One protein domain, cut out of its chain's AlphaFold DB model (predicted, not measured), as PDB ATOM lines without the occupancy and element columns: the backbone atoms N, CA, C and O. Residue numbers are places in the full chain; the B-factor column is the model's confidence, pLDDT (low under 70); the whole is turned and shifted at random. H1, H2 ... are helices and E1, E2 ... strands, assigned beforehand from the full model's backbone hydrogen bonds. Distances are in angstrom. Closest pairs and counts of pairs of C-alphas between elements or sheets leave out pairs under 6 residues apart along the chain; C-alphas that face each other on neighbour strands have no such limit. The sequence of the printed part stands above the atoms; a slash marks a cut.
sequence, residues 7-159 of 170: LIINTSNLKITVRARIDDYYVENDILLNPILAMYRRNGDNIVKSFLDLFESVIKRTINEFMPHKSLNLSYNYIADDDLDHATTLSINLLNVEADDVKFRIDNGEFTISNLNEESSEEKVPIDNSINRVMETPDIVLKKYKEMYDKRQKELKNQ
ATOM      1  N   LEU A   7     131.463 136.994 125.602       98.38
ATOM      2  CA  LEU A   7     132.915 136.850 125.682       98.38
ATOM      3  C   LEU A   7     133.525 138.210 126.033       98.38
ATOM      4  O   LEU A   7     133.347 139.181 125.306       98.38
ATOM      5  N   ILE A   8     134.245 138.275 127.147       98.38
ATOM      6  CA  ILE A   8     134.881 139.483 127.668       98.38
ATOM      7  C   ILE A   8     136.395 139.301 127.570       98.38
ATOM      8  O   ILE A   8     136.924 138.315 128.095       98.38
ATOM      9  N   ILE A   9     137.090 140.258 126.955       98.25
ATOM     10  CA  ILE A   9     138.557 140.317 126.963       98.25
ATOM     11  C   ILE A   9     138.997 141.462 127.870       98.25
ATOM     12  O   ILE A   9     138.718 142.623 127.609       98.25
ATOM     13  N   ASN A  10     139.686 141.150 128.962       96.81
ATOM     14  CA  ASN A  10     140.253 142.172 129.839       96.81
ATOM     15  C   ASN A  10     141.767 142.163 129.716       96.81
ATOM     16  O   ASN A  10     142.401 141.125 129.894       96.81
ATOM     17  N   THR A  11     142.355 143.322 129.455       95.12
ATOM     18  CA  THR A  11     143.795 143.446 129.239       95.12
ATOM     19  C   THR A  11     144.453 144.318 130.294       95.12
ATOM     20  O   THR A  11     143.886 145.281 130.806       95.12
ATOM     21  N   SER A  12     145.691 143.969 130.611       92.94
ATOM     22  CA  SER A  12     146.608 144.743 131.438       92.94
ATOM     23  C   SER A  12     148.021 144.576 130.885       92.94
ATOM     24  O   SER A  12     148.272 143.669 130.093       92.94
ATOM     25  N   ASN A  13     148.975 145.361 131.381       86.88
ATOM     26  CA  ASN A  13     150.382 145.236 130.976       86.88
ATOM     27  C   ASN A  13     151.007 143.873 131.339       86.88
ATOM     28  O   ASN A  13     152.090 143.550 130.867       86.88
ATOM     29  N   LEU A  14     150.364 143.086 132.212       92.75
ATOM     30  CA  LEU A  14     150.895 141.814 132.711       92.75
ATOM     31  C   LEU A  14     150.192 140.597 132.115       92.75
ATOM     32  O   LEU A  14     150.803 139.534 131.975       92.75
ATOM     33  N   LYS A  15     148.897 140.726 131.826       96.19
ATOM     34  CA  LYS A  15     148.066 139.609 131.395       96.19
ATOM     35  C   LYS A  15     146.883 140.039 130.544       96.19
ATOM     36  O   LYS A  15     146.367 141.148 130.703       96.19
ATOM     37  N   ILE A  16     146.426 139.096 129.731       97.81
ATOM     38  CA  ILE A  16     145.148 139.134 129.024       97.81
ATOM     39  C   ILE A  16     144.257 138.056 129.624       97.81
ATOM     40  O   ILE A  16     144.666 136.908 129.767       97.81
ATOM     41  N   THR A  17     143.040 138.430 129.974       98.44
ATOM     42  CA  THR A  17     142.049 137.570 130.602       98.44
ATOM     43  C   THR A  17     140.897 137.364 129.631       98.44
ATOM     44  O   THR A  17     140.247 138.328 129.230       98.44
ATOM     45  N   VAL A  18     140.631 136.110 129.270       98.62
ATOM     46  CA  VAL A  18     139.518 135.720 128.398       98.62
ATOM     47  C   VAL A  18     138.430 135.092 129.258       98.62
ATOM     48  O   VAL A  18     138.653 134.037 129.855       98.62
ATOM     49  N   ARG A  19     137.251 135.715 129.309       98.50
ATOM     50  CA  ARG A  19     136.123 135.258 130.131       98.50
ATOM     51  C   ARG A  19     134.879 135.017 129.286       98.50
ATOM     52  O   ARG A  19     134.413 135.928 128.617       98.50
ATOM     53  N   ALA A  20     134.292 133.828 129.384       98.12
ATOM     54  CA  ALA A  20     132.951 133.543 128.873       98.12
ATOM     55  C   ALA A  20     131.944 133.586 130.029       98.12
ATOM     56  O   ALA A  20     132.223 133.057 131.106       98.12
ATOM     57  N   ARG A  21     130.792 134.234 129.831       96.06
ATOM     58  CA  ARG A  21     129.799 134.480 130.886       96.06
ATOM     59  C   ARG A  21     128.367 134.366 130.367       96.06
ATOM     60  O   ARG A  21     128.074 134.814 129.267       96.06
ATOM     61  N   ILE A  22     127.474 133.855 131.212       94.44
ATOM     62  CA  ILE A  22     126.018 134.020 131.109       94.44
ATOM     63  C   ILE A  22     125.469 134.201 132.528       94.44
ATOM     64  O   ILE A  22     125.802 133.426 133.424       94.44
ATOM     65  N   ASP A  23     124.675 135.247 132.756       89.25
ATOM     66  CA  ASP A  23     124.173 135.605 134.091       89.25
ATOM     67  C   ASP A  23     125.294 135.675 135.148       89.25
ATOM     68  O   ASP A  23     126.250 136.434 134.985       89.25
ATOM     69  N   ASP A  24     125.210 134.898 136.226       86.50
ATOM     70  CA  ASP A  24     126.220 134.847 137.294       86.50
ATOM     71  C   ASP A  24     127.302 133.782 137.056       86.50
ATOM     72  O   ASP A  24     128.288 133.706 137.793       86.50
ATOM     73  N   TYR A  25     127.142 132.951 136.026       90.00
ATOM     74  CA  TYR A  25     128.082 131.888 135.703       90.00
ATOM     75  C   TYR A  25     129.149 132.375 134.723       90.00
ATOM     76  O   TYR A  25     128.842 132.983 133.696       90.00
ATOM     77  N   TYR A  26     130.414 132.069 135.014       95.25
ATOM     78  CA  TYR A  26     131.525 132.393 134.128       95.25
ATOM     79  C   TYR A  26     132.636 131.342 134.166       95.25
ATOM     80  O   TYR A  26     132.791 130.593 135.134       95.25
ATOM     81  N   VAL A  27     133.427 131.327 133.099       96.94
ATOM     82  CA  VAL A  27     134.721 130.647 132.997       96.94
ATOM     83  C   VAL A  27     135.745 131.660 132.533       96.94
ATOM     84  O   VAL A  27     135.439 132.502 131.692       96.94
ATOM     85  N   GLU A  28     136.950 131.584 133.079       97.88
ATOM     86  CA  GLU A  28     138.021 132.527 132.799       97.88
ATOM     87  C   GLU A  28     139.356 131.806 132.648       97.88
ATOM     88  O   GLU A  28     139.673 130.913 133.435       97.88
ATOM     89  N   ASN A  29     140.144 132.226 131.660       98.56
ATOM     90  CA  ASN A  29     141.515 131.778 131.471       98.56
ATOM     91  C   ASN A  29     142.433 132.970 131.177       98.56
ATOM     92  O   ASN A  29     142.096 133.850 130.384       98.56
ATOM     93  N   ASP A  30     143.607 132.961 131.807       98.12
ATOM     94  CA  ASP A  30     144.602 134.026 131.707       98.12
ATOM     95  C   ASP A  30     145.759 133.649 130.771       98.12
ATOM     96  O   ASP A  30     146.260 132.521 130.781       98.12
ATOM     97  N   ILE A  31     146.237 134.643 130.030       98.00
ATOM     98  CA  ILE A  31     147.489 134.654 129.279       98.00
ATOM     99  C   ILE A  31     148.445 135.585 130.025       98.00
ATOM    100  O   ILE A  31     148.251 136.799 130.032       98.00
ATOM    101  N   LEU A  32     149.476 135.030 130.663       97.50
ATOM    102  CA  LEU A  32     150.516 135.820 131.328       97.50
ATOM    103  C   LEU A  32     151.558 136.267 130.295       97.50
ATOM    104  O   LEU A  32     152.337 135.446 129.813       97.50
ATOM    105  N   LEU A  33     151.589 137.562 129.976       95.25
ATOM    106  CA  LEU A  33     152.378 138.092 128.860       95.25
ATOM    107  C   LEU A  33     153.881 137.874 129.071       95.25
ATOM    108  O   LEU A  33     154.530 137.249 128.237       95.25
ATOM    109  N   ASN A  34     154.438 138.300 130.210       94.25
ATOM    110  CA  ASN A  34     155.888 138.223 130.438       94.25
ATOM    111  C   ASN A  34     156.449 136.787 130.346       94.25
ATOM    112  O   ASN A  34     157.415 136.591 129.606       94.25
ATOM    113  N   PRO A  35     155.878 135.772 131.034       96.12
ATOM    114  CA  PRO A  35     156.362 134.396 130.912       96.12
ATOM    115  C   PRO A  35     156.266 133.845 129.487       96.12
ATOM    116  O   PRO A  35     157.189 133.175 129.031       96.12
ATOM    117  N   ILE A  36     155.170 134.136 128.784       96.00
ATOM    118  CA  ILE A  36     154.929 133.618 127.435       96.00
ATOM    119  C   ILE A  36     155.896 134.245 126.429       96.00
ATOM    120  O   ILE A  36     156.554 133.520 125.686       96.00
ATOM    121  N   LEU A  37     156.065 135.568 126.455       95.31
ATOM    122  CA  LEU A  37     157.003 136.256 125.567       95.31
ATOM    123  C   LEU A  37     158.456 135.833 125.840       95.31
ATOM    124  O   LEU A  37     159.240 135.665 124.910       95.31
ATOM    125  N   ALA A  38     158.829 135.621 127.108       95.75
ATOM    126  CA  ALA A  38     160.151 135.098 127.457       95.75
ATOM    127  C   ALA A  38     160.379 133.677 126.911       95.75
ATOM    128  O   ALA A  38     161.476 133.363 126.449       95.75
ATOM    129  N   MET A  39     159.348 132.826 126.943       97.12
ATOM    130  CA  MET A  39     159.404 131.480 126.374       97.12
ATOM    131  C   MET A  39     159.597 131.519 124.852       97.12
ATOM    132  O   MET A  39     160.508 130.857 124.363       97.12
ATOM    133  N   TYR A  40     158.813 132.322 124.124       96.88
ATOM    134  CA  TYR A  40     158.947 132.449 122.667       96.88
ATOM    135  C   TYR A  40     160.342 132.926 122.257       96.88
ATOM    136  O   TYR A  40     160.981 132.303 121.412       96.88
ATOM    137  N   ARG A  41     160.879 133.951 122.935       94.50
ATOM    138  CA  ARG A  41     162.259 134.419 122.710       94.50
ATOM    139  C   ARG A  41     163.286 133.318 122.924       94.50
ATOM    140  O   ARG A  41     164.185 133.142 122.110       94.50
ATOM    141  N   ARG A  42     163.155 132.565 124.018       96.56
ATOM    142  CA  ARG A  42     164.077 131.470 124.345       96.56
ATOM    143  C   ARG A  42     164.070 130.369 123.282       96.56
ATOM    144  O   ARG A  42     165.110 129.753 123.060       96.56
ATOM    145  N   ASN A  43     162.920 130.109 122.673       95.94
ATOM    146  CA  ASN A  43     162.761 129.084 121.646       95.94
ATOM    147  C   ASN A  43     163.122 129.576 120.236       95.94
ATOM    148  O   ASN A  43     163.288 128.750 119.343       95.94
ATOM    149  N   GLY A  44     163.261 130.893 120.036       93.94
ATOM    150  CA  GLY A  44     163.409 131.486 118.706       93.94
ATOM    151  C   GLY A  44     162.115 131.443 117.888       93.94
ATOM    152  O   GLY A  44     162.172 131.384 116.663       93.94
ATOM    153  N   ASP A  45     160.959 131.430 118.557       95.75
ATOM    154  CA  ASP A  45     159.649 131.428 117.908       95.75
ATOM    155  C   ASP A  45     159.340 132.815 117.313       95.75
ATOM    156  O   ASP A  45     159.743 133.844 117.864       95.75
ATOM    157  N   ASN A  46     158.551 132.870 116.233       96.06
ATOM    158  CA  ASN A  46     157.951 134.133 115.803       96.06
ATOM    159  C   ASN A  46     156.896 134.553 116.837       96.06
ATOM    160  O   ASN A  46     155.813 133.970 116.915       96.06
ATOM    161  N   ILE A  47     157.215 135.588 117.611       96.62
ATOM    162  CA  ILE A  47     156.428 136.020 118.768       96.62
ATOM    163  C   ILE A  47     154.996 136.406 118.380       96.62
ATOM    164  O   ILE A  47     154.061 136.026 119.085       96.62
ATOM    165  N   VAL A  48     154.809 137.125 117.269       96.56
ATOM    166  CA  VAL A  48     153.491 137.592 116.815       96.56
ATOM    167  C   VAL A  48     152.609 136.407 116.425       96.56
ATOM    168  O   VAL A  48     151.506 136.255 116.948       96.56
ATOM    169  N   LYS A  49     153.111 135.528 115.550       96.62
ATOM    170  CA  LYS A  49     152.396 134.333 115.071       96.62
ATOM    171  C   LYS A  49     152.069 133.401 116.237       96.62
ATOM    172  O   LYS A  49     150.920 133.000 116.399       96.62
ATOM    173  N   SER A  50     153.048 133.121 117.099       97.75
ATOM    174  CA  SER A  50     152.849 132.258 118.265       97.75
ATOM    175  C   SER A  50     151.864 132.844 119.277       97.75
ATOM    176  O   SER A  50     151.085 132.095 119.867       97.75
ATOM    177  N   PHE A  51     151.858 134.168 119.465       97.44
ATOM    178  CA  PHE A  51     150.868 134.823 120.311       97.44
ATOM    179  C   PHE A  51     149.453 134.705 119.729       97.44
ATOM    180  O   PHE A  51     148.533 134.361 120.472       97.44
ATOM    181  N   LEU A  52     149.272 134.950 118.426       97.50
ATOM    182  CA  LEU A  52     147.973 134.806 117.760       97.50
ATOM    183  C   LEU A  52     147.426 133.378 117.915       97.50
ATOM    184  O   LEU A  52     146.292 133.206 118.361       97.50
ATOM    185  N   ASP A  53     148.254 132.359 117.673       97.75
ATOM    186  CA  ASP A  53     147.869 130.951 117.846       97.75
ATOM    187  C   ASP A  53     147.466 130.628 119.298       97.75
ATOM    188  O   ASP A  53     146.488 129.911 119.555       97.75
ATOM    189  N   LEU A  54     148.202 131.169 120.276       98.19
ATOM    190  CA  LEU A  54     147.863 131.013 121.689       98.19
ATOM    191  C   LEU A  54     146.547 131.714 122.031       98.19
ATOM    192  O   LEU A  54     145.728 131.148 122.756       98.19
ATOM    193  N   PHE A  55     146.335 132.928 121.529       98.19
ATOM    194  CA  PHE A  55     145.124 133.698 121.771       98.19
ATOM    195  C   PHE A  55     143.884 132.968 121.237       98.19
ATOM    196  O   PHE A  55     142.935 132.747 121.994       98.19
ATOM    197  N   GLU A  56     143.933 132.488 119.988       98.38
ATOM    198  CA  GLU A  56     142.888 131.642 119.395       98.38
ATOM    199  C   GLU A  56     142.628 130.389 120.256       98.38
ATOM    200  O   GLU A  56     141.481 130.052 120.576       98.38
ATOM    201  N   SER A  57     143.700 129.731 120.710       98.19
ATOM    202  CA  SER A  57     143.626 128.528 121.546       98.19
ATOM    203  C   SER A  57     142.990 128.785 122.915       98.19
ATOM    204  O   SER A  57     142.202 127.964 123.395       98.19
ATOM    205  N   VAL A  58     143.304 129.912 123.561       98.50
ATOM    206  CA  VAL A  58     142.730 130.275 124.864       98.50
ATOM    207  C   VAL A  58     141.258 130.643 124.729       98.50
ATOM    208  O   VAL A  58     140.468 130.180 125.552       98.50
ATOM    209  N   ILE A  59     140.852 131.371 123.682       98.56
ATOM    210  CA  ILE A  59     139.426 131.603 123.390       98.56
ATOM    211  C   ILE A  59     138.697 130.268 123.247       98.56
ATOM    212  O   ILE A  59     137.711 130.021 123.946       98.56
ATOM    213  N   LYS A  60     139.218 129.365 122.408       98.38
ATOM    214  CA  LYS A  60     138.612 128.047 122.196       98.38
ATOM    215  C   LYS A  60     138.504 127.232 123.478       98.38
ATOM    216  O   LYS A  60     137.474 126.594 123.714       98.38
ATOM    217  N   ARG A  61     139.547 127.239 124.312       98.19
ATOM    218  CA  ARG A  61     139.547 126.553 125.609       98.19
ATOM    219  C   ARG A  61     138.496 127.141 126.544       98.19
ATOM    220  O   ARG A  61     137.690 126.382 127.073       98.19
ATOM    221  N   THR A  62     138.474 128.463 126.715       98.50
ATOM    222  CA  THR A  62     137.511 129.153 127.585       98.50
ATOM    223  C   THR A  62     136.080 128.845 127.177       98.50
ATOM    224  O   THR A  62     135.266 128.490 128.029       98.50
ATOM    225  N   ILE A  63     135.777 128.910 125.879       98.19
ATOM    226  CA  ILE A  63     134.435 128.612 125.389       98.19
ATOM    227  C   ILE A  63     134.118 127.127 125.572       98.19
ATOM    228  O   ILE A  63     133.033 126.828 126.036       98.19
ATOM    229  N   ASN A  64     135.038 126.189 125.321       97.94
ATOM    230  CA  ASN A  64     134.768 124.757 125.536       97.94
ATOM    231  C   ASN A  64     134.532 124.399 127.010       97.94
ATOM    232  O   ASN A  64     133.710 123.542 127.325       97.94
ATOM    233  N   GLU A  65     135.253 125.044 127.927       97.19
ATOM    234  CA  GLU A  65     135.069 124.865 129.368       97.19
ATOM    235  C   GLU A  65     133.762 125.481 129.886       97.19
ATOM    236  O   GLU A  65     133.253 125.034 130.919       97.19
ATOM    237  N   PHE A  66     133.261 126.514 129.204       96.31
ATOM    238  CA  PHE A  66     132.004 127.205 129.491       96.31
ATOM    239  C   PHE A  66     130.797 126.488 128.874       96.31
ATOM    240  O   PHE A  66     129.814 126.218 129.557       96.31
ATOM    241  N   MET A  67     130.907 126.155 127.591       95.25
ATOM    242  CA  MET A  67     129.931 125.485 126.745       95.25
ATOM    243  C   MET A  67     130.684 124.579 125.749       95.25
ATOM    244  O   MET A  67     131.187 125.054 124.725       95.25
ATOM    245  N   PRO A  68     130.783 123.269 126.033       97.38
ATOM    246  CA  PRO A  68     131.429 122.316 125.137       97.38
ATOM    247  C   PRO A  68     130.770 122.324 123.753       97.38
ATOM    248  O   PRO A  68     129.564 122.095 123.658       97.38
ATOM    249  N   HIS A  69     131.558 122.535 122.700       97.81
ATOM    250  CA  HIS A  69     131.063 122.720 121.333       97.81
ATOM    251  C   HIS A  69     131.918 121.965 120.313       97.81
ATOM    252  O   HIS A  69     133.107 121.696 120.536       97.81
ATOM    253  N   LYS A  70     131.312 121.604 119.185       97.94
ATOM    254  CA  LYS A  70     131.972 120.908 118.086       97.94
ATOM    255  C   LYS A  70     132.779 121.867 117.219       97.94
ATOM    256  O   LYS A  70     133.929 121.553 116.933       97.94
ATOM    257  N   SER A  71     132.224 123.023 116.876       97.88
ATOM    258  CA  SER A  71     132.848 124.012 116.002       97.88
ATOM    259  C   SER A  71     132.871 125.393 116.646       97.88
ATOM    260  O   SER A  71     131.934 125.772 117.347       97.88
ATOM    261  N   LEU A  72     133.954 126.136 116.414       98.44
ATOM    262  CA  LEU A  72     134.108 127.530 116.818       98.44
ATOM    263  C   LEU A  72     134.507 128.375 115.611       98.44
ATOM    264  O   LEU A  72     135.601 128.204 115.071       98.44
ATOM    265  N   ASN A  73     133.643 129.316 115.250       98.38
ATOM    266  CA  ASN A  73     133.900 130.349 114.262       98.38
ATOM    267  C   ASN A  73     134.441 131.593 114.973       98.38
ATOM    268  O   ASN A  73     133.765 132.180 115.822       98.38
ATOM    269  N   LEU A  74     135.663 131.987 114.625       98.44
ATOM    270  CA  LEU A  74     136.371 133.124 115.200       98.44
ATOM    271  C   LEU A  74     136.828 134.062 114.082       98.44
ATOM    272  O   LEU A  74     137.569 133.645 113.192       98.44
ATOM    273  N   SER A  75     136.432 135.328 114.162       98.50
ATOM    274  CA  SER A  75     136.864 136.375 113.235       98.50
ATOM    275  C   SER A  75     137.487 137.531 114.001       98.50
ATOM    276  O   SER A  75     136.904 138.002 114.979       98.50
ATOM    277  N   TYR A  76     138.641 138.011 113.550       98.56
ATOM    278  CA  TYR A  76     139.312 139.170 114.131       98.56
ATOM    279  C   TYR A  76     140.185 139.881 113.101       98.56
ATOM    280  O   TYR A  76     140.669 139.264 112.155       98.56
ATOM    281  N   ASN A  77     140.409 141.172 113.316       98.19
ATOM    282  CA  ASN A  77     141.452 141.922 112.627       98.19
ATOM    283  C   ASN A  77     142.673 142.035 113.529       98.19
ATOM    284  O   ASN A  77     142.532 142.068 114.756       98.19
ATOM    285  N   TYR A  78     143.853 142.140 112.931       98.00
ATOM    286  CA  TYR A  78     145.040 142.568 113.649       98.00
ATOM    287  C   TYR A  78     145.853 143.570 112.836       98.00
ATOM    288  O   TYR A  78     145.903 143.495 111.611       98.00
ATOM    289  N   ILE A  79     146.512 144.476 113.554       98.00
ATOM    290  CA  ILE A  79     147.461 145.442 113.013       98.00
ATOM    291  C   ILE A  79     148.790 145.243 113.733       98.00
ATOM    292  O   ILE A  79     148.857 145.394 114.953       98.00
ATOM    293  N   ALA A  80     149.831 144.905 112.985       97.38
ATOM    294  CA  ALA A  80     151.210 144.901 113.451       97.38
ATOM    295  C   ALA A  80     151.902 146.178 112.951       97.38
ATOM    296  O   ALA A  80     151.668 146.600 111.816       97.38
ATOM    297  N   ASP A  81     152.718 146.818 113.789       96.12
ATOM    298  CA  ASP A  81     153.408 148.062 113.406       96.12
ATOM    299  C   ASP A  81     154.575 147.852 112.438       96.12
ATOM    300  O   ASP A  81     155.093 148.824 111.899       96.12
ATOM    301  N   ASP A  82     154.952 146.600 112.209       95.31
ATOM    302  CA  ASP A  82     155.929 146.157 111.225       95.31
ATOM    303  C   ASP A  82     155.506 144.775 110.688       95.31
ATOM    304  O   ASP A  82     154.401 144.294 110.981       95.31
ATOM    305  N   ASP A  83     156.380 144.108 109.938       93.44
ATOM    306  CA  ASP A  83     156.147 142.727 109.549       93.44
ATOM    307  C   ASP A  83     156.021 141.775 110.756       93.44
ATOM    308  O   ASP A  83     156.383 142.078 111.895       93.44
ATOM    309  N   LEU A  84     155.475 140.578 110.522       93.19
ATOM    310  CA  LEU A  84     155.191 139.634 111.608       93.19
ATOM    311  C   LEU A  84     156.447 139.122 112.323       93.19
ATOM    312  O   LEU A  84     156.321 138.572 113.415       93.19
ATOM    313  N   ASP A  85     157.622 139.185 111.700       92.00
ATOM    314  CA  ASP A  85     158.878 138.724 112.289       92.00
ATOM    315  C   ASP A  85     159.510 139.827 113.165       92.00
ATOM    316  O   ASP A  85     160.133 139.506 114.182       92.00
ATOM    317  N   HIS A  86     159.254 141.107 112.865       93.56
ATOM    318  CA  HIS A  86     159.897 142.257 113.513       93.56
ATOM    319  C   HIS A  86     158.977 143.180 114.329       93.56
ATOM    320  O   HIS A  86     159.484 143.984 115.109       93.56
ATOM    321  N   ALA A  87     157.651 143.030 114.260       95.69
ATOM    322  CA  ALA A  87     156.714 143.920 114.954       95.69
ATOM    323  C   ALA A  87     156.985 144.041 116.462       95.69
ATOM    324  O   ALA A  87     157.174 143.040 117.168       95.69
ATOM    325  N   THR A  88     156.960 145.273 116.977       95.88
ATOM    326  CA  THR A  88     157.123 145.563 118.410       95.88
ATOM    327  C   THR A  88     155.773 145.702 119.108       95.88
ATOM    328  O   THR A  88     155.673 145.466 120.322       95.88
ATOM    329  N   THR A  89     154.722 145.997 118.342       96.50
ATOM    330  CA  THR A  89     153.342 146.127 118.799       96.50
ATOM    331  C   THR A  89     152.362 145.357 117.913       96.50
ATOM    332  O   THR A  89     152.544 145.210 116.707       96.50
ATOM    333  N   LEU A  90     151.293 144.861 118.531       97.56
ATOM    334  CA  LEU A  90     150.198 144.163 117.862       97.56
ATOM    335  C   LEU A  90     148.878 144.640 118.455       97.56
ATOM    336  O   LEU A  90     148.642 144.474 119.652       97.56
ATOM    337  N   SER A  91     148.014 145.203 117.621       98.00
ATOM    338  CA  SER A  91     146.633 145.533 117.968       98.00
ATOM    339  C   SER A  91     145.700 144.478 117.396       98.00
ATOM    340  O   SER A  91     145.891 144.042 116.267       98.00
ATOM    341  N   ILE A  92     144.702 144.051 118.162       98.31
ATOM    342  CA  ILE A  92     143.731 143.023 117.780       98.31
ATOM    343  C   ILE A  92     142.331 143.573 118.016       98.31
ATOM    344  O   ILE A  92     142.091 144.208 119.037       98.31
ATOM    345  N   ASN A  93     141.406 143.283 117.101       98.31
ATOM    346  CA  ASN A  93     139.985 143.586 117.233       98.31
ATOM    347  C   ASN A  93     139.142 142.344 116.900       98.31
ATOM    348  O   ASN A  93     139.058 141.936 115.740       98.31
ATOM    349  N   LEU A  94     138.526 141.734 117.916       98.12
ATOM    350  CA  LEU A  94     137.607 140.604 117.760       98.12
ATOM    351  C   LEU A  94     136.273 141.043 117.150       98.12
ATOM    352  O   LEU A  94     135.555 141.864 117.715       98.12
ATOM    353  N   LEU A  95     135.903 140.416 116.035       97.88
ATOM    354  CA  LEU A  95     134.709 140.759 115.259       97.88
ATOM    355  C   LEU A  95     133.561 139.766 115.456       97.88
ATOM    356  O   LEU A  95     132.400 140.168 115.540       97.88
ATOM    357  N   ASN A  96     133.864 138.466 115.493       98.00
ATOM    358  CA  ASN A  96     132.852 137.418 115.619       98.00
ATOM    359  C   ASN A  96     133.365 136.236 116.437       98.00
ATOM    360  O   ASN A  96     134.497 135.790 116.254       98.00
ATOM    361  N   VAL A  97     132.497 135.717 117.303       98.25
ATOM    362  CA  VAL A  97     132.725 134.509 118.093       98.25
ATOM    363  C   VAL A  97     131.414 133.737 118.141       98.25
ATOM    364  O   VAL A  97     130.424 134.216 118.698       98.25
ATOM    365  N   GLU A  98     131.401 132.545 117.560       98.31
ATOM    366  CA  GLU A  98     130.204 131.713 117.463       98.31
ATOM    367  C   GLU A  98     130.557 130.235 117.610       98.31
ATOM    368  O   GLU A  98     131.452 129.742 116.927       98.31
ATOM    369  N   ALA A  99     129.868 129.535 118.508       97.94
ATOM    370  CA  ALA A  99     130.125 128.133 118.820       97.94
ATOM    371  C   ALA A  99     128.850 127.300 118.654       97.94
ATOM    372  O   ALA A  99     127.868 127.587 119.333       97.94
ATOM    373  N   ASP A 100     128.865 126.283 117.784       96.12
ATOM    374  CA  ASP A 100     127.693 125.449 117.438       96.12
ATOM    375  C   ASP A 100     126.392 126.274 117.283       96.12
ATOM    376  O   ASP A 100     125.401 126.030 117.973       96.12
ATOM    377  N   ASP A 101     126.426 127.300 116.426       94.00
ATOM    378  CA  ASP A 101     125.321 128.237 116.139       94.00
ATOM    379  C   ASP A 101     124.941 129.203 117.286       94.00
ATOM    380  O   ASP A 101     123.978 129.970 117.188       94.00
ATOM    381  N   VAL A 102     125.699 129.217 118.388       96.44
ATOM    382  CA  VAL A 102     125.523 130.173 119.488       96.44
ATOM    383  C   VAL A 102     126.515 131.320 119.360       96.44
ATOM    384  O   VAL A 102     127.713 131.172 119.615       96.44
ATOM    385  N   LYS A 103     125.995 132.498 119.008       97.12
ATOM    386  CA  LYS A 103     126.774 133.733 118.912       97.12
ATOM    387  C   LYS A 103     127.013 134.357 120.286       97.12
ATOM    388  O   LYS A 103     126.080 134.519 121.071       97.12
ATOM    389  N   PHE A 104     128.255 134.755 120.544       97.88
ATOM    390  CA  PHE A 104     128.644 135.487 121.745       97.88
ATOM    391  C   PHE A 104     128.619 136.991 121.476       97.88
ATOM    392  O   PHE A 104     129.145 137.460 120.463       97.88
ATOM    393  N   ARG A 105     128.069 137.767 122.415       97.75
ATOM    394  CA  ARG A 105     128.336 139.209 122.459       97.75
ATOM    395  C   ARG A 105     129.786 139.422 122.890       97.75
ATOM    396  O   ARG A 105     130.235 138.789 123.840       97.75
ATOM    397  N   ILE A 106     130.516 140.292 122.203       98.06
ATOM    398  CA  ILE A 106     131.919 140.582 122.512       98.06
ATOM    399  C   ILE A 106     131.977 141.877 123.322       98.06
ATOM    400  O   ILE A 106     131.502 142.911 122.859       98.06
ATOM    401  N   ASP A 107     132.577 141.814 124.506       97.38
ATOM    402  CA  ASP A 107     132.880 142.969 125.350       97.38
ATOM    403  C   ASP A 107     134.399 143.157 125.420       97.38
ATOM    404  O   ASP A 107     135.142 142.211 125.698       97.38
ATOM    405  N   ASN A 108     134.855 144.393 125.190       95.75
ATOM    406  CA  ASN A 108     136.273 144.776 125.207       95.75
ATOM    407  C   ASN A 108     137.155 143.950 124.246       95.75
ATOM    408  O   ASN A 108     138.301 143.646 124.551       95.75
ATOM    409  N   GLY A 109     136.629 143.576 123.075       93.69
ATOM    410  CA  GLY A 109     137.335 142.741 122.092       93.69
ATOM    411  C   GLY A 109     138.524 143.398 121.379       93.69
ATOM    412  O   GLY A 109     139.189 142.719 120.600       93.69
ATOM    413  N   GLU A 110     138.780 144.684 121.632       97.75
ATOM    414  CA  GLU A 110     139.879 145.455 121.052       97.75
ATOM    415  C   GLU A 110     140.972 145.718 122.093       97.75
ATOM    416  O   GLU A 110     140.691 146.214 123.186       97.75
ATOM    417  N   PHE A 111     142.221 145.380 121.768       97.19
ATOM    418  CA  PHE A 111     143.367 145.597 122.652       97.19
ATOM    419  C   PHE A 111     144.696 145.632 121.894       97.19
ATOM    420  O   PHE A 111     144.811 145.113 120.786       97.19
ATOM    421  N   THR A 112     145.727 146.182 122.540       97.06
ATOM    422  CA  THR A 112     147.092 146.259 122.005       97.06
ATOM    423  C   THR A 112     148.091 145.626 122.966       97.06
ATOM    424  O   THR A 112     147.997 145.787 124.185       97.06
ATOM    425  N   ILE A 113     149.071 144.921 122.409       95.69
ATOM    426  CA  ILE A 113     150.237 144.388 123.112       95.69
ATOM    427  C   ILE A 113     151.471 145.093 122.574       95.69
ATOM    428  O   ILE A 113     151.611 145.274 121.368       95.69
ATOM    429  N   SER A 114     152.373 145.463 123.472       94.06
ATOM    430  CA  SER A 114     153.666 146.065 123.146       94.06
ATOM    431  C   SER A 114     154.807 145.194 123.668       94.06
ATOM    432  O   SER A 114     154.578 144.250 124.429       94.06
ATOM    433  N   ASN A 115     156.043 145.545 123.310       92.44
ATOM    434  CA  ASN A 115     157.258 144.821 123.695       92.44
ATOM    435  C   ASN A 115     157.267 143.372 123.183       92.44
ATOM    436  O   ASN A 115     157.669 142.456 123.911       92.44
ATOM    437  N   LEU A 116     156.797 143.155 121.952       93.31
ATOM    438  CA  LEU A 116     156.882 141.855 121.285       93.31
ATOM    439  C   LEU A 116     158.332 141.588 120.864       93.31
ATOM    440  O   LEU A 116     158.958 140.681 121.412       93.31
ATOM    441  N   ASN A 117     158.903 142.453 120.029       92.56
ATOM    442  CA  ASN A 117     160.315 142.449 119.639       92.56
ATOM    443  C   ASN A 117     161.062 143.708 120.113       92.56
ATOM    444  O   ASN A 117     160.456 144.643 120.642       92.56
ATOM    445  N   GLU A 118     162.389 143.699 119.962       90.12
ATOM    446  CA  GLU A 118     163.222 144.898 120.107       90.12
ATOM    447  C   GLU A 118     163.002 145.837 118.912       90.12
ATOM    448  O   GLU A 118     162.744 145.377 117.803       90.12
ATOM    449  N   GLU A 119     163.100 147.149 119.136       87.00
ATOM    450  CA  GLU A 119     163.023 148.134 118.051       87.00
ATOM    451  C   GLU A 119     164.187 147.938 117.072       87.00
ATOM    452  O   GLU A 119     165.355 147.930 117.471       87.00
ATOM    453  N   SER A 120     163.863 147.810 115.787       81.62
ATOM    454  CA  SER A 120     164.841 147.828 114.705       81.62
ATOM    455  C   SER A 120     165.067 149.273 114.239       81.62
ATOM    456  O   SER A 120     164.212 150.144 114.394       81.62
ATOM    457  N   SER A 121     166.236 149.555 113.660       77.19
ATOM    458  CA  SER A 121     166.491 150.842 112.993       77.19
ATOM    459  C   SER A 121     166.051 150.848 111.525       77.19
ATOM    460  O   SER A 121     166.409 151.763 110.785       77.19
ATOM    461  N   GLU A 122     165.370 149.793 111.085       82.56
ATOM    462  CA  GLU A 122     164.908 149.631 109.711       82.56
ATOM    463  C   GLU A 122     163.563 150.337 109.509       82.56
ATOM    464  O   GLU A 122     162.876 150.720 110.459       82.56
ATOM    465  N   GLU A 123     163.211 150.583 108.250       87.19
ATOM    466  CA  GLU A 123     161.918 151.172 107.919       87.19
ATOM    467  C   GLU A 123     160.815 150.137 108.162       87.19
ATOM    468  O   GLU A 123     160.816 149.076 107.543       87.19
ATOM    469  N   LYS A 124     159.880 150.459 109.060       90.31
ATOM    470  CA  LYS A 124     158.769 149.570 109.404       90.31
ATOM    471  C   LYS A 124     157.766 149.466 108.259       90.31
ATOM    472  O   LYS A 124     157.390 150.480 107.663       90.31
ATOM    473  N   VAL A 125     157.258 148.262 108.019       90.81
ATOM    474  CA  VAL A 125     156.191 147.984 107.051       90.81
ATOM    475  C   VAL A 125     154.970 147.433 107.794       90.81
ATOM    476  O   VAL A 125     154.859 146.222 107.978       90.81
ATOM    477  N   PRO A 126     154.031 148.296 108.228       91.75
ATOM    478  CA  PRO A 126     152.866 147.855 108.983       91.75
ATOM    479  C   PRO A 126     152.014 146.851 108.207       91.75
ATOM    480  O   PRO A 126     151.784 146.999 107.002       91.75
ATOM    481  N   ILE A 127     151.482 145.864 108.923       94.62
ATOM    482  CA  ILE A 127     150.558 144.867 108.384       94.62
ATOM    483  C   ILE A 127     149.190 145.072 109.019       94.62
ATOM    484  O   ILE A 127     149.074 145.082 110.238       94.62
ATOM    485  N   ASP A 128     148.155 145.152 108.187       96.38
ATOM    486  CA  ASP A 128     146.750 145.079 108.590       96.38
ATOM    487  C   ASP A 128     146.116 143.872 107.898       96.38
ATOM    488  O   ASP A 128     146.235 143.707 106.678       96.38
ATOM    489  N   ASN A 129     145.510 142.979 108.676       96.38
ATOM    490  CA  ASN A 129     144.959 141.743 108.149       96.38
ATOM    491  C   ASN A 129     143.706 141.294 108.904       96.38
ATOM    492  O   ASN A 129     143.550 141.514 110.106       96.38
ATOM    493  N   SER A 130     142.838 140.580 108.189       97.19
ATOM    494  CA  SER A 130     141.606 139.997 108.712       97.19
ATOM    495  C   SER A 130     141.699 138.479 108.697       97.19
ATOM    496  O   SER A 130     141.942 137.856 107.664       97.19
ATOM    497  N   ILE A 131     141.442 137.869 109.846       97.50
ATOM    498  CA  ILE A 131     141.480 136.427 110.035       97.50
ATOM    499  C   ILE A 131     140.066 135.901 110.257       97.50
ATOM    500  O   ILE A 131     139.291 136.450 111.035       97.50
ATOM    501  N   ASN A 132     139.759 134.789 109.587       97.06
ATOM    502  CA  ASN A 132     138.576 133.974 109.828       97.06
ATOM    503  C   ASN A 132     139.022 132.529 110.064       97.06
ATOM    504  O   ASN A 132     139.645 131.913 109.196       97.06
ATOM    505  N   ARG A 133     138.714 131.988 111.241       96.06
ATOM    506  CA  ARG A 133     139.058 130.626 111.651       96.06
ATOM    507  C   ARG A 133     137.803 129.836 111.961       96.06
ATOM    508  O   ARG A 133     136.932 130.307 112.684       96.06
ATOM    509  N   VAL A 134     137.781 128.602 111.474       97.12
ATOM    510  CA  VAL A 134     136.843 127.567 111.911       97.12
ATOM    511  C   VAL A 134     137.661 126.513 112.640       97.12
ATOM    512  O   VAL A 134     138.544 125.886 112.053       97.12
ATOM    513  N   MET A 135     137.425 126.360 113.938       97.06
ATOM    514  CA  MET A 135     138.206 125.487 114.804       97.06
ATOM    515  C   MET A 135     137.357 124.331 115.336       97.06
ATOM    516  O   MET A 135     136.597 124.490 116.285       97.06
ATOM    517  N   GLU A 136     137.589 123.129 114.815       97.19
ATOM    518  CA  GLU A 136     136.874 121.917 115.231       97.19
ATOM    519  C   GLU A 136     137.430 121.310 116.524       97.19
ATOM    520  O   GLU A 136     138.645 121.188 116.715       97.19
ATOM    521  N   THR A 137     136.553 120.890 117.425       97.19
ATOM    522  CA  THR A 137     136.890 120.127 118.627       97.19
ATOM    523  C   THR A 137     136.818 118.627 118.302       97.19
ATOM    524  O   THR A 137     135.754 118.114 117.933       97.19
ATOM    525  N   PRO A 138     137.927 117.871 118.439       97.19
ATOM    526  CA  PRO A 138     137.908 116.423 118.241       97.19
ATOM    527  C   PRO A 138     136.948 115.733 119.215       97.19
ATOM    528  O   PRO A 138     136.859 116.131 120.376       97.19
ATOM    529  N   ASP A 139     136.286 114.654 118.793       97.06
ATOM    530  CA  ASP A 139     135.219 114.018 119.586       97.06
ATOM    531  C   ASP A 139     135.692 113.547 120.966       97.06
ATOM    532  O   ASP A 139     134.981 113.688 121.962       97.06
ATOM    533  N   ILE A 140     136.927 113.041 121.050       96.56
ATOM    534  CA  ILE A 140     137.525 112.618 122.321       96.56
ATOM    535  C   ILE A 140     137.729 113.790 123.290       96.56
ATOM    536  O   ILE A 140     137.588 113.622 124.501       96.56
ATOM    537  N   VAL A 141     138.038 114.977 122.768       96.06
ATOM    538  CA  VAL A 141     138.218 116.203 123.553       96.06
ATOM    539  C   VAL A 141     136.855 116.764 123.949       96.06
ATOM    540  O   VAL A 141     136.632 117.066 125.120       96.06
ATOM    541  N   LEU A 142     135.911 116.807 123.006       97.12
ATOM    542  CA  LEU A 142     134.539 117.253 123.239       97.12
ATOM    543  C   LEU A 142     133.860 116.424 124.335       97.12
ATOM    544  O   LEU A 142     133.224 116.979 125.229       97.12
ATOM    545  N   LYS A 143     134.033 115.097 124.308       97.44
ATOM    546  CA  LYS A 143     133.515 114.202 125.346       97.44
ATOM    547  C   LYS A 143     134.030 114.587 126.736       97.44
ATOM    548  O   LYS A 143     133.231 114.688 127.661       97.44
ATOM    549  N   LYS A 144     135.331 114.863 126.876       97.06
ATOM    550  CA  LYS A 144     135.923 115.289 128.156       97.06
ATOM    551  C   LYS A 144     135.341 116.614 128.644       97.06
ATOM    552  O   LYS A 144     134.993 116.725 129.817       97.06
ATOM    553  N   TYR A 145     135.188 117.598 127.757       96.94
ATOM    554  CA  TYR A 145     134.578 118.877 128.126       96.94
ATOM    555  C   TYR A 145     133.117 118.716 128.559       96.94
ATOM    556  O   TYR A 145     132.722 119.301 129.567       96.94
ATOM    557  N   LYS A 146     132.337 117.863 127.880       96.69
ATOM    558  CA  LYS A 146     130.962 117.524 128.287       96.69
ATOM    559  C   LYS A 146     130.912 116.876 129.670       96.69
ATOM    560  O   LYS A 146     130.150 117.324 130.518       96.69
ATOM    561  N   GLU A 147     131.776 115.900 129.944       96.00
ATOM    562  CA  GLU A 147     131.864 115.261 131.265       96.00
ATOM    563  C   GLU A 147     132.209 116.270 132.378       96.00
ATOM    564  O   GLU A 147     131.597 116.258 133.450       96.00
ATOM    565  N   MET A 148     133.161 117.176 132.123       93.44
ATOM    566  CA  MET A 148     133.531 118.245 133.059       93.44
ATOM    567  C   MET A 148     132.389 119.241 133.285       93.44
ATOM    568  O   MET A 148     132.149 119.652 134.423       93.44
ATOM    569  N   TYR A 149     131.690 119.625 132.216       92.75
ATOM    570  CA  TYR A 149     130.535 120.513 132.277       92.75
ATOM    571  C   TYR A 149     129.404 119.881 133.096       92.75
ATOM    572  O   TYR A 149     128.947 120.476 134.071       92.75
ATOM    573  N   ASP A 150     129.025 118.637 132.795       93.44
ATOM    574  CA  ASP A 150     127.963 117.911 133.497       93.44
ATOM    575  C   ASP A 150     128.262 117.744 134.988       93.44
ATOM    576  O   ASP A 150     127.376 117.911 135.834       93.44
ATOM    577  N   LYS A 151     129.519 117.436 135.333       92.12
ATOM    578  CA  LYS A 151     129.963 117.359 136.729       92.12
ATOM    579  C   LYS A 151     129.756 118.698 137.442       92.12
ATOM    580  O   LYS A 151     129.164 118.727 138.520       92.12
ATOM    581  N   ARG A 152     130.163 119.801 136.814       88.19
ATOM    582  CA  ARG A 152     130.021 121.155 137.367       88.19
ATOM    583  C   ARG A 152     128.556 121.562 137.533       88.19
ATOM    584  O   ARG A 152     128.184 122.109 138.566       88.19
ATOM    585  N   GLN A 153     127.702 121.247 136.558       86.94
ATOM    586  CA  GLN A 153     126.263 121.523 136.642       86.94
ATOM    587  C   GLN A 153     125.596 120.760 137.796       86.94
ATOM    588  O   GLN A 153     124.720 121.300 138.475       86.94
ATOM    589  N   LYS A 154     126.022 119.520 138.068       89.12
ATOM    590  CA  LYS A 154     125.563 118.762 139.244       89.12
ATOM    591  C   LYS A 154     126.010 119.417 140.553       89.12
ATOM    592  O   LYS A 154     125.210 119.517 141.479       89.12
ATOM    593  N   GLU A 155     127.255 119.881 140.631       87.00
ATOM    594  CA  GLU A 155     127.785 120.575 141.813       87.00
ATOM    595  C   GLU A 155     127.027 121.878 142.098       87.00
ATOM    596  O   GLU A 155     126.637 122.112 143.240       87.00
ATOM    597  N   LEU A 156     126.735 122.677 141.066       82.38
ATOM    598  CA  LEU A 156     125.960 123.918 141.188       82.38
ATOM    599  C   LEU A 156     124.533 123.669 141.693       82.38
ATOM    600  O   LEU A 156     124.069 124.370 142.588       82.38
ATOM    601  N   LYS A 157     123.854 122.629 141.192       81.06
ATOM    602  CA  LYS A 157     122.508 122.249 141.662       81.06
ATOM    603  C   LYS A 157     122.485 121.792 143.124       81.06
ATOM    604  O   LYS A 157     121.459 121.925 143.787       81.06
ATOM    605  N   ASN A 158     123.597 121.260 143.629       77.75
ATOM    606  CA  ASN A 158     123.710 120.759 144.999       77.75
ATOM    607  C   ASN A 158     124.119 121.841 146.018       77.75
ATOM    608  O   ASN A 158     124.030 121.605 147.227       77.75
ATOM    609  N   GLN A 159     124.536 123.031 145.571       66.94
ATOM    610  CA  GLN A 159     124.775 124.172 146.454       66.94
ATOM    611  C   GLN A 159     123.426 124.743 146.920       66.94
ATOM    612  O   GLN A 159     122.748 125.464 146.193       66.94
TER     613      GLN A 159
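AT A GLANCE: This is residues 7 to 159 of the 170 residues of an uncharacterized protein of Methanobrevibacter sp. 87.7 (UniProt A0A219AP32). Two four-stranded sheets wrap round one long helix, H2, and leave it open between edge strands E8 and E3; away from H2, where E1 and E6 stand near E5 and E7, the sheets are partly face to face. H3 reaches out at one end, its residues 150 to 155 sticking out, and the loop of residues 115 to 126 extends the other end. The printed part has 153 residues, ordered E1 E2 E3 H1 H2 E4 E5 E6 E7 E8 H3, and its class is mixed, helices and strands. One sheet, E7 E5 E4 E8, is antiparallel; the other, E3 E2 E1 E6, is mixed. The whole is compact, with a radius of gyration of the C-alphas of 17.0 A and spans of 61 by 29 by 28 A.

IN THESE COORDINATES: Look first at the larger strands: E4, residues 71 to 80, 27.9 A; E5, residues 89 to 99, 29.4 A, which bends by 57 degrees at residue 95; and E8, residues 127 to 136, 27.6 A. E7 is residues 110 to 114. In the other sheet, find C-alpha 7 at (132.915, 136.850, 125.682), where E1, residues 7 to 11, begins; E2 is residues 15 to 22, E3 residues 25 to 32 and E6 residues 105 to 107. H1 is residues 33 to 43; H2, residues 47 to 66, runs 28.1 A. H3, residues 139 to 158, runs 28.7 A to C-alpha 158 at (123.710, 120.759, 144.999).

HOW THE PARTS SIT: The twisted sheet E7 E5 E4 E8 curls round H2. Check N 74 and O 133, 2.9 A, between E4 and E8; N 93 and O 77, 2.9 A, in the hairpin E4 and E5; and N 92 and O 111, 2.8 A, between E7 and E5. E1 E2 E3 form a meander, each strand the antiparallel neighbour of the one before, with N 18 and O 29 at 2.9 A and N 10 and O 17 at 2.9 A; E6 is parallel to E1, with N 7 and O 105 at 2.8 A. The sheets form a sandwich, two sheets face to face, with best planes 20 degrees apart. H2 makes two layers with each sheet, a helix on one face; its height over E3 E2 E1 E6 is 8.9 A. H1 only grazes that sheet with residues 33 to 36, and touches H2 only at the corner, closest at the C-alphas of Tyr 40 and Ile 47, 5.9 A. H2, with residues 64 to 66 alone, touches H3 at a steep tilt of 49 degrees, closest at the C-alphas of Glu 65 and Tyr 145, 6.1 A. In H1 and H2 every O i to N i+4 pair is within hydrogen-bond range; in H3, 15 of 16 are.

THE WHOLE: The C-alphas of Glu 122 and Asn 158, the two farthest apart, are 61.5 A apart. The printed part has no cut; the link E7 to E8 is long, with 12 residues. The mean pLDDT of the printed part is 95.1, and residue 159 is under 70.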